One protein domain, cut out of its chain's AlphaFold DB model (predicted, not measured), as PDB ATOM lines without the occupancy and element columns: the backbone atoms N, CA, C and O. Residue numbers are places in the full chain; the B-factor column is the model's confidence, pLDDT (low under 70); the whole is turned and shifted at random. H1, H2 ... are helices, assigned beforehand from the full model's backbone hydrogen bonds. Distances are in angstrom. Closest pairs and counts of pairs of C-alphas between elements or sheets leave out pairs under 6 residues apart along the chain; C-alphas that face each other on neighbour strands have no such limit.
ATOM      1  N   TRP A 437      40.923 -43.418  32.241       71.06
ATOM      2  CA  TRP A 437      40.324 -42.308  31.470       71.06
ATOM      3  C   TRP A 437      39.867 -42.669  30.051       71.06
ATOM      4  O   TRP A 437      39.487 -41.784  29.292       71.06
ATOM      5  N   VAL A 438      39.855 -43.955  29.690       62.62
ATOM      6  CA  VAL A 438      39.467 -44.443  28.350       62.62
ATOM      7  C   VAL A 438      38.064 -43.963  27.955       62.62
ATOM      8  O   VAL A 438      37.785 -43.730  26.785       62.62
ATOM      9  N   ALA A 439      37.176 -43.755  28.932       66.31
ATOM     10  CA  ALA A 439      35.836 -43.224  28.686       66.31
ATOM     11  C   ALA A 439      35.806 -41.727  28.300       66.31
ATOM     12  O   ALA A 439      34.750 -41.223  27.926       66.31
ATOM     13  N   LEU A 440      36.934 -41.014  28.394       72.12
ATOM     14  CA  LEU A 440      37.087 -39.618  27.971       72.12
ATOM     15  C   LEU A 440      37.747 -39.492  26.592       72.12
ATOM     16  O   LEU A 440      37.691 -38.410  26.000       72.12
ATOM     17  N   ASP A 441      38.344 -40.559  26.059       68.38
ATOM     18  CA  ASP A 441      39.067 -40.516  24.788       68.38
ATOM     19  C   ASP A 441      38.157 -40.063  23.636       68.38
ATOM     20  O   ASP A 441      37.031 -40.528  23.460       68.38
ATOM     21  N   GLY A 442      38.648 -39.114  22.837       65.62
ATOM     22  CA  GLY A 442      37.920 -38.579  21.680       65.62
ATOM     23  C   GLY A 442      36.786 -37.596  22.005       65.62
ATOM     24  O   GLY A 442      36.186 -37.059  21.078       65.62
ATOM     25  N   THR A 443      36.516 -37.298  23.281       76.81
ATOM     26  CA  THR A 443      35.495 -36.311  23.690       76.81
ATOM     27  C   THR A 443      36.033 -34.874  23.670       76.81
ATOM     28  O   THR A 443      37.240 -34.666  23.814       76.81
ATOM     29  N   ASP A 444      35.169 -33.861  23.556       80.94
ATOM     30  CA  ASP A 444      35.569 -32.447  23.717       80.94
ATOM     31  C   ASP A 444      36.093 -32.154  25.133       80.94
ATOM     32  O   ASP A 444      36.979 -31.325  25.330       80.94
ATOM     33  N   VAL A 445      35.627 -32.924  26.117       83.62
ATOM     34  CA  VAL A 445      36.081 -32.869  27.511       83.62
ATOM     35  C   VAL A 445      37.572 -33.185  27.615       83.62
ATOM     36  O   VAL A 445      38.310 -32.467  28.284       83.62
ATOM     37  N   SER A 446      38.045 -34.222  26.912       84.69
ATOM     38  CA  SER A 446      39.477 -34.553  26.898       84.69
ATOM     39  C   SER A 446      40.331 -33.450  26.270       84.69
ATOM     40  O   SER A 446      41.452 -33.236  26.720       84.69
ATOM     41  N   VAL A 447      39.805 -32.712  25.283       86.12
ATOM     42  CA  VAL A 447      40.504 -31.557  24.691       86.12
ATOM     43  C   VAL A 447      40.706 -30.468  25.730       86.12
ATOM     44  O   VAL A 447      41.809 -29.945  25.867       86.12
ATOM     45  N   GLU A 448      39.650 -30.150  26.475       87.44
ATOM     46  CA  GLU A 448      39.701 -29.112  27.495       87.44
ATOM     47  C   GLU A 448      40.641 -29.493  28.646       87.44
ATOM     48  O   GLU A 448      41.469 -28.683  29.056       87.44
ATOM     49  N   ILE A 449      40.585 -30.742  29.122       88.25
ATOM     50  CA  ILE A 449      41.505 -31.245  30.155       88.25
ATOM     51  C   ILE A 449      42.952 -31.146  29.685       88.25
ATOM     52  O   ILE A 449      43.802 -30.682  30.443       88.25
ATOM     53  N   VAL A 450      43.240 -31.549  28.443       89.19
ATOM     54  CA  VAL A 450      44.585 -31.435  27.867       89.19
ATOM     55  C   VAL A 450      45.006 -29.969  27.758       89.19
ATOM     56  O   VAL A 450      46.126 -29.646  28.140       89.19
ATOM     57  N   GLY A 451      44.120 -29.067  27.327       88.62
ATOM     58  CA  GLY A 451      44.387 -27.624  27.296       88.62
ATOM     59  C   GLY A 451      44.740 -27.063  28.676       88.62
ATOM     60  O   GLY A 451      45.781 -26.422  28.843       88.62
ATOM     61  N   LEU A 452      43.934 -27.379  29.694       88.81
ATOM     62  CA  LEU A 452      44.170 -26.977  31.085       88.81
ATOM     63  C   LEU A 452      45.468 -27.576  31.647       88.81
ATOM     64  O   LEU A 452      46.233 -26.870  32.307       88.81
ATOM     65  N   ALA A 453      45.750 -28.850  31.361       89.94
ATOM     66  CA  ALA A 453      46.969 -29.523  31.795       89.94
ATOM     67  C   ALA A 453      48.205 -28.912  31.126       89.94
ATOM     68  O   ALA A 453      49.199 -28.650  31.801       89.94
ATOM     69  N   CYS A 454      48.141 -28.606  29.827       89.50
ATOM     70  CA  CYS A 454      49.202 -27.896  29.120       89.50
ATOM     71  C   CYS A 454      49.421 -26.486  29.686       89.50
ATOM     72  O   CYS A 454      50.568 -26.096  29.891       89.50
ATOM     73  N   GLY A 455      48.354 -25.749  30.010       87.38
ATOM     74  CA  GLY A 455      48.456 -24.451  30.683       87.38
ATOM     75  C   GLY A 455      49.140 -24.550  32.053       87.38
ATOM     76  O   GLY A 455      50.041 -23.766  32.361       87.38
ATOM     77  N   ALA A 456      48.780 -25.557  32.855       86.25
ATOM     78  CA  ALA A 456      49.407 -25.822  34.149       86.25
ATOM     79  C   ALA A 456      50.885 -26.240  34.013       86.25
ATOM     80  O   ALA A 456      51.737 -25.738  34.748       86.25
ATOM     81  N   LEU A 457      51.213 -27.093  33.036       87.75
ATOM     82  CA  LEU A 457      52.591 -27.481  32.712       87.75
ATOM     83  C   LEU A 457      53.425 -26.280  32.262       87.75
ATOM     84  O   LEU A 457      54.562 -26.128  32.702       87.75
ATOM     85  N   GLN A 458      52.862 -25.392  31.440       86.75
ATOM     86  CA  GLN A 458      53.534 -24.168  31.010       86.75
ATOM     87  C   GLN A 458      53.847 -23.256  32.202       86.75
ATOM     88  O   GLN A 458      54.969 -22.758  32.313       86.75
ATOM     89  N   ALA A 459      52.882 -23.065  33.108       83.38
ATOM     90  CA  ALA A 459      53.079 -22.287  34.327       83.38
ATOM     91  C   ALA A 459      54.160 -22.909  35.226       83.38
ATOM     92  O   ALA A 459      55.049 -22.198  35.700       83.38
ATOM     93  N   PHE A 460      54.140 -24.236  35.396       82.25
ATOM     94  CA  PHE A 460      55.160 -24.956  36.158       82.25
ATOM     95  C   PHE A 460      56.549 -24.821  35.525       82.25
ATOM     96  O   PHE A 460      57.512 -24.512  36.215       82.25
ATOM     97  N   TRP A 461      56.683 -24.994  34.211       81.69
ATOM     98  CA  TRP A 461      57.974 -24.859  33.534       81.69
ATOM     99  C   TRP A 461      58.515 -23.431  33.526       81.69
ATOM    100  O   TRP A 461      59.730 -23.251  33.453       81.69
ATOM    101  N   ALA A 462      57.643 -22.425  33.598       79.44
ATOM    102  CA  ALA A 462      58.052 -21.034  33.757       79.44
ATOM    103  C   ALA A 462      58.545 -20.730  35.185       79.44
ATOM    104  O   ALA A 462      59.446 -19.907  35.355       79.44
ATOM    105  N   ALA A 463      57.973 -21.384  36.201       75.88
ATOM    106  CA  ALA A 463      58.315 -21.189  37.610       75.88
ATOM    107  C   ALA A 463      58.270 -22.515  38.405       75.88
ATOM    108  O   ALA A 463      57.331 -22.742  39.176       75.88
ATOM    109  N   PRO A 464      59.273 -23.395  38.235       71.25
ATOM    110  CA  PRO A 464      59.265 -24.703  38.876       71.25
ATOM    111  C   PRO A 464      59.422 -24.587  40.394       71.25
ATOM    112  O   PRO A 464      60.141 -23.733  40.913       71.25
ATOM    113  N   THR A 465      58.731 -25.469  41.114       69.06
ATOM    114  CA  THR A 465      58.733 -25.530  42.581       69.06
ATOM    115  C   THR A 465      59.098 -26.932  43.059       69.06
ATOM    116  O   THR A 465      58.810 -27.924  42.388       69.06
ATOM    117  N   VAL A 466      59.711 -27.021  44.242       63.66
ATOM    118  CA  VAL A 466      60.182 -28.289  44.830       63.66
ATOM    119  C   VAL A 466      59.049 -29.297  45.040       63.66
ATOM    120  O   VAL A 466      59.252 -30.491  44.817       63.66
ATOM    121  N   ASP A 467      57.868 -28.817  45.425       63.47
ATOM    122  CA  ASP A 467      56.699 -29.656  45.712       63.47
ATOM    123  C   ASP A 467      55.848 -29.941  44.463       63.47
ATOM    124  O   ASP A 467      55.034 -30.865  44.457       63.47
ATOM    125  N   GLY A 468      56.043 -29.177  43.382       67.56
ATOM    126  CA  GLY A 468      55.258 -29.304  42.155       67.56
ATOM    127  C   GLY A 468      55.716 -30.423  41.216       67.56
ATOM    128  O   GLY A 468      54.988 -30.743  40.281       67.56
ATOM    129  N   GLY A 469      56.865 -31.067  41.466       71.31
ATOM    130  CA  GLY A 469      57.385 -32.152  40.619       71.31
ATOM    131  C   GLY A 469      56.423 -33.340  40.485       71.31
ATOM    132  O   GLY A 469      56.129 -33.772  39.375       71.31
ATOM    133  N   ALA A 470      55.833 -33.797  41.596       73.69
ATOM    134  CA  ALA A 470      54.843 -34.879  41.571       73.69
ATOM    135  C   ALA A 470      53.548 -34.471  40.845       73.69
ATOM    136  O   ALA A 470      52.861 -35.301  40.253       73.69
ATOM    137  N   THR A 471      53.166 -33.192  40.907       76.81
ATOM    138  CA  THR A 471      52.023 -32.663  40.147       76.81
ATOM    139  C   THR A 471      52.343 -32.607  38.655       76.81
ATOM    140  O   THR A 471      51.522 -33.040  37.855       76.81
ATOM    141  N   MET A 472      53.548 -32.168  38.279       82.06
ATOM    142  CA  MET A 472      54.013 -32.169  36.890       82.06
ATOM    143  C   MET A 472      53.992 -33.577  36.284       82.06
ATOM    144  O   MET A 472      53.470 -33.747  35.187       82.06
ATOM    145  N   GLU A 473      54.525 -34.584  36.982       81.44
ATOM    146  CA  GLU A 473      54.546 -35.971  36.488       81.44
ATOM    147  C   GLU A 473      53.131 -36.509  36.233       81.44
ATOM    148  O   GLU A 473      52.870 -37.070  35.170       81.44
ATOM    149  N   ARG A 474      52.186 -36.234  37.140       81.88
ATOM    150  CA  ARG A 474      50.771 -36.597  36.957       81.88
ATOM    151  C   ARG A 474      50.130 -35.882  35.769       81.88
ATOM    152  O   ARG A 474      49.426 -36.513  34.990       81.88
ATOM    153  N   LEU A 475      50.377 -34.581  35.605       86.31
ATOM    154  CA  LEU A 475      49.869 -33.819  34.458       86.31
ATOM    155  C   LEU A 475      50.421 -34.359  33.133       86.31
ATOM    156  O   LEU A 475      49.676 -34.471  32.162       86.31
ATOM    157  N   LEU A 476      51.708 -34.721  33.094       86.56
ATOM    158  CA  LEU A 476      52.321 -35.352  31.926       86.56
ATOM    159  C   LEU A 476      51.656 -36.690  31.602       86.56
ATOM    160  O   LEU A 476      51.334 -36.923  30.438       86.56
ATOM    161  N   GLU A 477      51.402 -37.532  32.603       84.25
ATOM    162  CA  GLU A 477      50.718 -38.813  32.410       84.25
ATOM    163  C   GLU A 477      49.283 -38.628  31.892       84.25
ATOM    164  O   GLU A 477      48.893 -39.288  30.926       84.25
ATOM    165  N   VAL A 478      48.527 -37.677  32.455       83.88
ATOM    166  CA  VAL A 478      47.176 -37.321  31.981       83.88
ATOM    167  C   VAL A 478      47.197 -36.953  30.501       83.88
ATOM    168  O   VAL A 478      46.432 -37.514  29.713       83.88
ATOM    169  N   VAL A 479      48.101 -36.057  30.098       87.12
ATOM    170  CA  VAL A 479      48.202 -35.644  28.694       87.12
ATOM    171  C   VAL A 479      48.646 -36.810  27.813       87.12
ATOM    172  O   VAL A 479      48.035 -37.042  26.780       87.12
ATOM    173  N   GLN A 480      49.650 -37.593  28.213       85.88
ATOM    174  CA  GLN A 480      50.134 -38.730  27.422       85.88
ATOM    175  C   GLN A 480      49.054 -39.788  27.181       85.88
ATOM    176  O   GLN A 480      48.969 -40.337  26.083       85.88
ATOM    177  N   ARG A 481      48.220 -40.072  28.186       82.19
ATOM    178  CA  ARG A 481      47.132 -41.049  28.070       82.19
ATOM    179  C   ARG A 481      46.016 -40.532  27.173       82.19
ATOM    180  O   ARG A 481      45.664 -41.220  26.217       82.19
ATOM    181  N   LEU A 482      45.525 -39.315  27.420       83.25
ATOM    182  CA  LEU A 482      44.442 -38.720  26.624       83.25
ATOM    183  C   LEU A 482      44.883 -38.414  25.183       83.25
ATOM    184  O   LEU A 482      44.091 -38.509  24.246       83.25
ATOM    185  N   CYS A 483      46.163 -38.091  24.987       83.81
ATOM    186  CA  CYS A 483      46.772 -37.883  23.678       83.81
ATOM    187  C   CYS A 483      47.383 -39.154  23.071       83.81
ATOM    188  O   CYS A 483      48.104 -39.047  22.089       83.81
ATOM    189  N   SER A 484      47.121 -40.354  23.596       80.12
ATOM    190  CA  SER A 484      47.743 -41.582  23.073       80.12
ATOM    191  C   SER A 484      47.226 -41.991  21.686       80.12
ATOM    192  O   SER A 484      47.978 -42.556  20.887       80.12
ATOM    193  N   ALA A 485      45.963 -41.687  21.370       77.19
ATOM    194  CA  ALA A 485      45.334 -42.006  20.093       77.19
ATOM    195  C   ALA A 485      45.300 -40.788  19.149       77.19
ATOM    196  O   ALA A 485      44.968 -39.678  19.582       77.19
ATOM    197  N   PRO A 486      45.594 -40.971  17.847       74.31
ATOM    198  CA  PRO A 486      45.499 -39.891  16.876       74.31
ATOM    199  C   PRO A 486      44.045 -39.466  16.656       74.31
ATOM    200  O   PRO A 486      43.141 -40.300  16.569       74.31
ATOM    201  N   ARG A 487      43.823 -38.156  16.525       72.00
ATOM    202  CA  ARG A 487      42.506 -37.590  16.208       72.00
ATOM    203  C   ARG A 487      42.349 -37.371  14.706       72.00
ATOM    204  O   ARG A 487      43.301 -37.024  14.017       72.00
ATOM    205  N   ALA A 488      41.124 -37.548  14.209       65.06
ATOM    206  CA  ALA A 488      40.802 -37.378  12.791       65.06
ATOM    207  C   ALA A 488      40.902 -35.916  12.321       65.06
ATOM    208  O   ALA A 488      41.177 -35.662  11.150       65.06
ATOM    209  N   THR A 489      40.680 -34.961  13.226       68.56
ATOM    210  CA  THR A 489      40.793 -33.524  12.962       68.56
ATOM    211  C   THR A 489      41.804 -32.884  13.912       68.56
ATOM    212  O   THR A 489      41.762 -33.187  15.110       68.56
ATOM    213  N   PRO A 490      42.676 -31.983  13.418       67.88
ATOM    214  CA  PRO A 490      43.553 -31.191  14.273       67.88
ATOM    215  C   PRO A 490      42.729 -30.411  15.295       67.88
ATOM    216  O   PRO A 490      41.682 -29.849  14.965       67.88
ATOM    217  N   VAL A 491      43.205 -30.381  16.535       73.06
ATOM    218  CA  VAL A 491      42.494 -29.766  17.657       73.06
ATOM    219  C   VAL A 491      43.183 -28.469  18.055       73.06
ATOM    220  O   VAL A 491      44.388 -28.460  18.286       73.06
ATOM    221  N   ALA A 492      42.425 -27.381  18.169       75.19
ATOM    222  CA  ALA A 492      42.908 -26.159  18.803       75.19
ATOM    223  C   ALA A 492      42.728 -26.275  20.324       75.19
ATOM    224  O   ALA A 492      41.629 -26.566  20.790       75.19
ATOM    225  N   LEU A 493      43.806 -26.068  21.084       80.69
ATOM    226  CA  LEU A 493      43.780 -26.060  22.548       80.69
ATOM    227  C   LEU A 493      43.536 -24.638  23.071       80.69
ATOM    228  O   LEU A 493      44.053 -23.676  22.499       80.69
ATOM    229  N   ASP A 494      42.784 -24.527  24.166       72.56
ATOM    230  CA  ASP A 494      42.580 -23.290  24.928       72.56
ATOM    231  C   ASP A 494      42.951 -23.550  26.406       72.56
ATOM    232  O   ASP A 494      42.345 -24.433  27.021       72.56
ATOM    233  N   PRO A 495      43.961 -22.867  26.985       68.75
ATOM    234  CA  PRO A 495      44.794 -21.827  26.378       68.75
ATOM    235  C   PRO A 495      45.663 -22.339  25.215       68.75
ATOM    236  O   PRO A 495      46.074 -23.504  25.209       68.75
ATOM    237  N   PRO A 496      45.979 -21.473  24.230       76.25
ATOM    238  CA  PRO A 496      46.843 -21.842  23.121       76.25
ATOM    239  C   PRO A 496      48.241 -22.172  23.636       76.25
ATOM    240  O   PRO A 496      48.905 -21.365  24.290       76.25
ATOM    241  N   VAL A 497      48.692 -23.376  23.308       75.44
ATOM    242  CA  VAL A 497      50.003 -23.883  23.698       75.44
ATOM    243  C   VAL A 497      51.074 -23.274  22.781       75.44
ATOM    244  O   VAL A 497      50.856 -23.190  21.568       75.44
ATOM    245  N   PRO A 498      52.230 -22.825  23.307       76.44
ATOM    246  CA  PRO A 498      53.256 -22.192  22.489       76.44
ATOM    247  C   PRO A 498      53.829 -23.178  21.465       76.44
ATOM    248  O   PRO A 498      54.534 -24.122  21.817       76.44
ATOM    249  N   ALA A 499      53.573 -22.914  20.181       72.69
ATOM    250  CA  ALA A 499      54.091 -23.712  19.066       72.69
ATOM    251  C   ALA A 499      55.630 -23.716  18.985       72.69
ATOM    252  O   ALA A 499      56.212 -24.577  18.330       72.69
ATOM    253  N   SER A 500      56.289 -22.762  19.649       82.06
ATOM    254  CA  SER A 500      57.744 -22.674  19.736       82.06
ATOM    255  C   SER A 500      58.363 -23.604  20.780       82.06
ATOM    256  O   SER A 500      59.581 -23.715  20.795       82.06
ATOM    257  N   ASP A 501      57.594 -24.286  21.636       87.44
ATOM    258  CA  ASP A 501      58.152 -25.183  22.658       87.44
ATOM    259  C   ASP A 501      58.098 -26.646  22.201       87.44
ATOM    260  O   ASP A 501      57.028 -27.251  22.067       87.44
ATOM    261  N   ILE A 502      59.273 -27.246  21.988       88.88
ATOM    262  CA  ILE A 502      59.372 -28.625  21.496       88.88
ATOM    263  C   ILE A 502      58.728 -29.650  22.435       88.88
ATOM    264  O   ILE A 502      58.279 -30.699  21.973       88.88
ATOM    265  N   ARG A 503      58.659 -29.366  23.743       88.94
ATOM    266  CA  ARG A 503      58.070 -30.291  24.719       88.94
ATOM    267  C   ARG A 503      56.601 -30.520  24.408       88.94
ATOM    268  O   ARG A 503      56.157 -31.663  24.390       88.94
ATOM    269  N   PHE A 504      55.876 -29.450  24.098       88.56
ATOM    270  CA  PHE A 504      54.477 -29.535  23.700       88.56
ATOM    271  C   PHE A 504      54.306 -30.123  22.303       88.56
ATOM    272  O   PHE A 504      53.423 -30.955  22.115       88.56
ATOM    273  N   ALA A 505      55.175 -29.769  21.350       87.25
ATOM    274  CA  ALA A 505      55.136 -30.347  20.004       87.25
ATOM    275  C   ALA A 505      55.295 -31.879  20.022       87.25
ATOM    276  O   ALA A 505      54.620 -32.582  19.274       87.25
ATOM    277  N   LEU A 506      56.159 -32.408  20.898       87.94
ATOM    278  CA  LEU A 506      56.339 -33.850  21.080       87.94
ATOM    279  C   LEU A 506      55.199 -34.482  21.881       87.94
ATOM    280  O   LEU A 506      54.694 -35.528  21.481       87.94
ATOM    281  N   LEU A 507      54.776 -33.846  22.978       87.81
ATOM    282  CA  LEU A 507      53.709 -34.344  23.848       87.81
ATOM    283  C   LEU A 507      52.361 -34.452  23.114       87.81
ATOM    284  O   LEU A 507      51.627 -35.416  23.311       87.81
ATOM    285  N   LEU A 508      52.058 -33.492  22.238       87.62
ATOM    286  CA  LEU A 508      50.802 -33.406  21.484       87.62
ATOM    287  C   LEU A 508      50.901 -33.993  20.068       87.62
ATOM    288  O   LEU A 508      49.926 -33.944  19.315       87.62
ATOM    289  N   ARG A 509      52.052 -34.571  19.691       85.94
ATOM    290  CA  ARG A 509      52.315 -35.096  18.340       85.94
ATOM    291  C   ARG A 509      51.221 -36.037  17.813       85.94
ATOM    292  O   ARG A 509      50.902 -35.927  16.633       85.94
ATOM    293  N   PRO A 510      50.600 -36.925  18.617       85.38
ATOM    294  CA  PRO A 510      49.523 -37.776  18.110       85.38
ATOM    295  C   PRO A 510      48.274 -36.992  17.678       85.38
ATOM    296  O   PRO A 510      47.608 -37.375  16.722       85.38
ATOM    297  N   TRP A 511      47.957 -35.882  18.350       85.19
ATOM    298  CA  TRP A 511      46.835 -35.007  17.987       85.19
ATOM    299  C   TRP A 511      47.195 -33.988  16.902       85.19
ATOM    300  O   TRP A 511      46.307 -33.464  16.230       85.19
ATOM    301  N   MET A 512      48.487 -33.710  16.723       82.12
ATOM    302  CA  MET A 512      49.019 -32.755  15.750       82.12
ATOM    303  C   MET A 512      50.168 -33.381  14.936       82.12
ATOM    304  O   MET A 512      51.307 -32.921  15.028       82.12
ATOM    305  N   PRO A 513      49.909 -34.431  14.131       75.19
ATOM    306  CA  PRO A 513      50.968 -35.171  13.438       75.19
ATOM    307  C   PRO A 513      51.702 -34.333  12.381       75.19
ATOM    308  O   PRO A 513      52.882 -34.574  12.127       75.19
ATOM    309  N   ASP A 514      51.024 -33.336  11.808       75.12
ATOM    310  CA  ASP A 514      51.574 -32.443  10.783       75.12
ATOM    311  C   ASP A 514      52.309 -31.223  11.370       75.12
ATOM    312  O   ASP A 514      52.882 -30.427  10.623       75.12
ATOM    313  N   ALA A 515      52.301 -31.044  12.698       74.81
ATOM    314  CA  ALA A 515      53.027 -29.950  13.329       74.81
ATOM    315  C   ALA A 515      54.536 -30.177  13.186       74.81
ATOM    316  O   ALA A 515      55.103 -31.132  13.722       74.81
ATOM    317  N   SER A 516      55.204 -29.279  12.462       80.75
ATOM    318  CA  SER A 516      56.660 -29.283  12.377       80.75
ATOM    319  C   SER A 516      57.264 -29.076  13.762       80.75
ATOM    320  O   SER A 516      56.856 -28.162  14.481       80.75
ATOM    321  N   LEU A 517      58.271 -29.878  14.114       86.00
ATOM    322  CA  LEU A 517      59.036 -29.644  15.335       86.00
ATOM    323  C   LEU A 517      59.681 -28.247  15.270       86.00
ATOM    324  O   LEU A 517      60.245 -27.911  14.224       86.00
ATOM    325  N   PRO A 518      59.648 -27.454  16.358       87.69
ATOM    326  CA  PRO A 518      60.272 -26.133  16.427       87.69
ATOM    327  C   PRO A 518      61.793 -26.264  16.598       87.69
ATOM    328  O   PRO A 518      62.392 -25.774  17.554       87.69
ATOM    329  N   LEU A 519      62.415 -27.003  15.684       85.62
ATOM    330  CA  LEU A 519      63.853 -27.158  15.577       85.62
ATOM    331  C   LEU A 519      64.370 -26.172  14.530       85.62
ATOM    332  O   LEU A 519      63.721 -25.981  13.494       85.62
TER     333      LEU A 519
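What this domain is: This is residues 437 to 519 of the 748 residues of an uncharacterized protein of Achlya hypogyna (UniProt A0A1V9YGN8). Two helices, H2 and H3, lie side by side as a helical hairpin, and the later residues form a looser part along one side of it, in which the short helix H4 sits near both. The tiny helix H1 lies at the hairpin's open end, where H2 begins and H3 ends. The printed part has 83 residues with four named helices, in the order H1, H2, H3, H4, and no named strand; its class is all helix. It is compact, with a radius of gyration of the C-alphas of 12.4 A, and flat, spanning 38 by 33 by 18 A.

How they stand to each other: H1, residues 437 to 440, and H3, residues 469 to 482, touch through residues 481 to 482 of H3 alone; the closest C-alphas, those of Trp 437 and Leu 482, are 7.3 A apart. H1 is close to but not clearly touching H2, residues 444 to 462, with the C-alphas of Leu 440 and Ser 446 closest at 5.7 A. H2 and H3 touch and form a hairpin, running opposite ways at a shallow tilt of 31 degrees; their closest C-alphas, those of Val 450 and Val 479, are 5.6 A apart. H4, residues 502 to 507, is close to but not clearly touching H2, the closest C-alphas being those of Cys 454 and Phe 504 at 7.7 A. H2 and H4 run opposite ways at a tilt of 35.1 degrees, only just steep. H4 is also close to but not clearly touching H3, with the C-alphas of Gln 480 and Leu 507 closest at 6.7 A; these two run the same way at a steep tilt of 58 degrees. H1 and H4 are apart. Every pair of O i and N i+4 is within hydrogen-bond range in H2, H3 and H4; H1 is too short for such a pair, and its one O i to N i+3 pair is within range.

Where its parts are: H1 begins at C-alpha 437, at (40.324, -42.308, 31.470), and is 5.5 A long from first to last C-alpha. H2, the longest helix with 19 residues, measures 27.1 A from C-alpha 444 to C-alpha 462, at (58.052, -21.034, 33.757). H3 has 14 residues and measures 20.2 A. H4 measures 8.4 A and ends at C-alpha 507, at (53.709, -34.344, 23.848).

The domain as a whole: The two C-alphas farthest apart, those of Val 466 and Ala 488, are 38.5 A apart. The printed part has no cut. The link from H1 to H2 is tight, that from H2 to H3 short, and that from H3 to H4, residues 483 to 501, long. Residues 508 to 519 hold no named element. The mean pLDDT of the printed part is 79.8; it is under 70 at residues 438 to 439, 441 to 442, 465 to 468, 488 to 490 and 495.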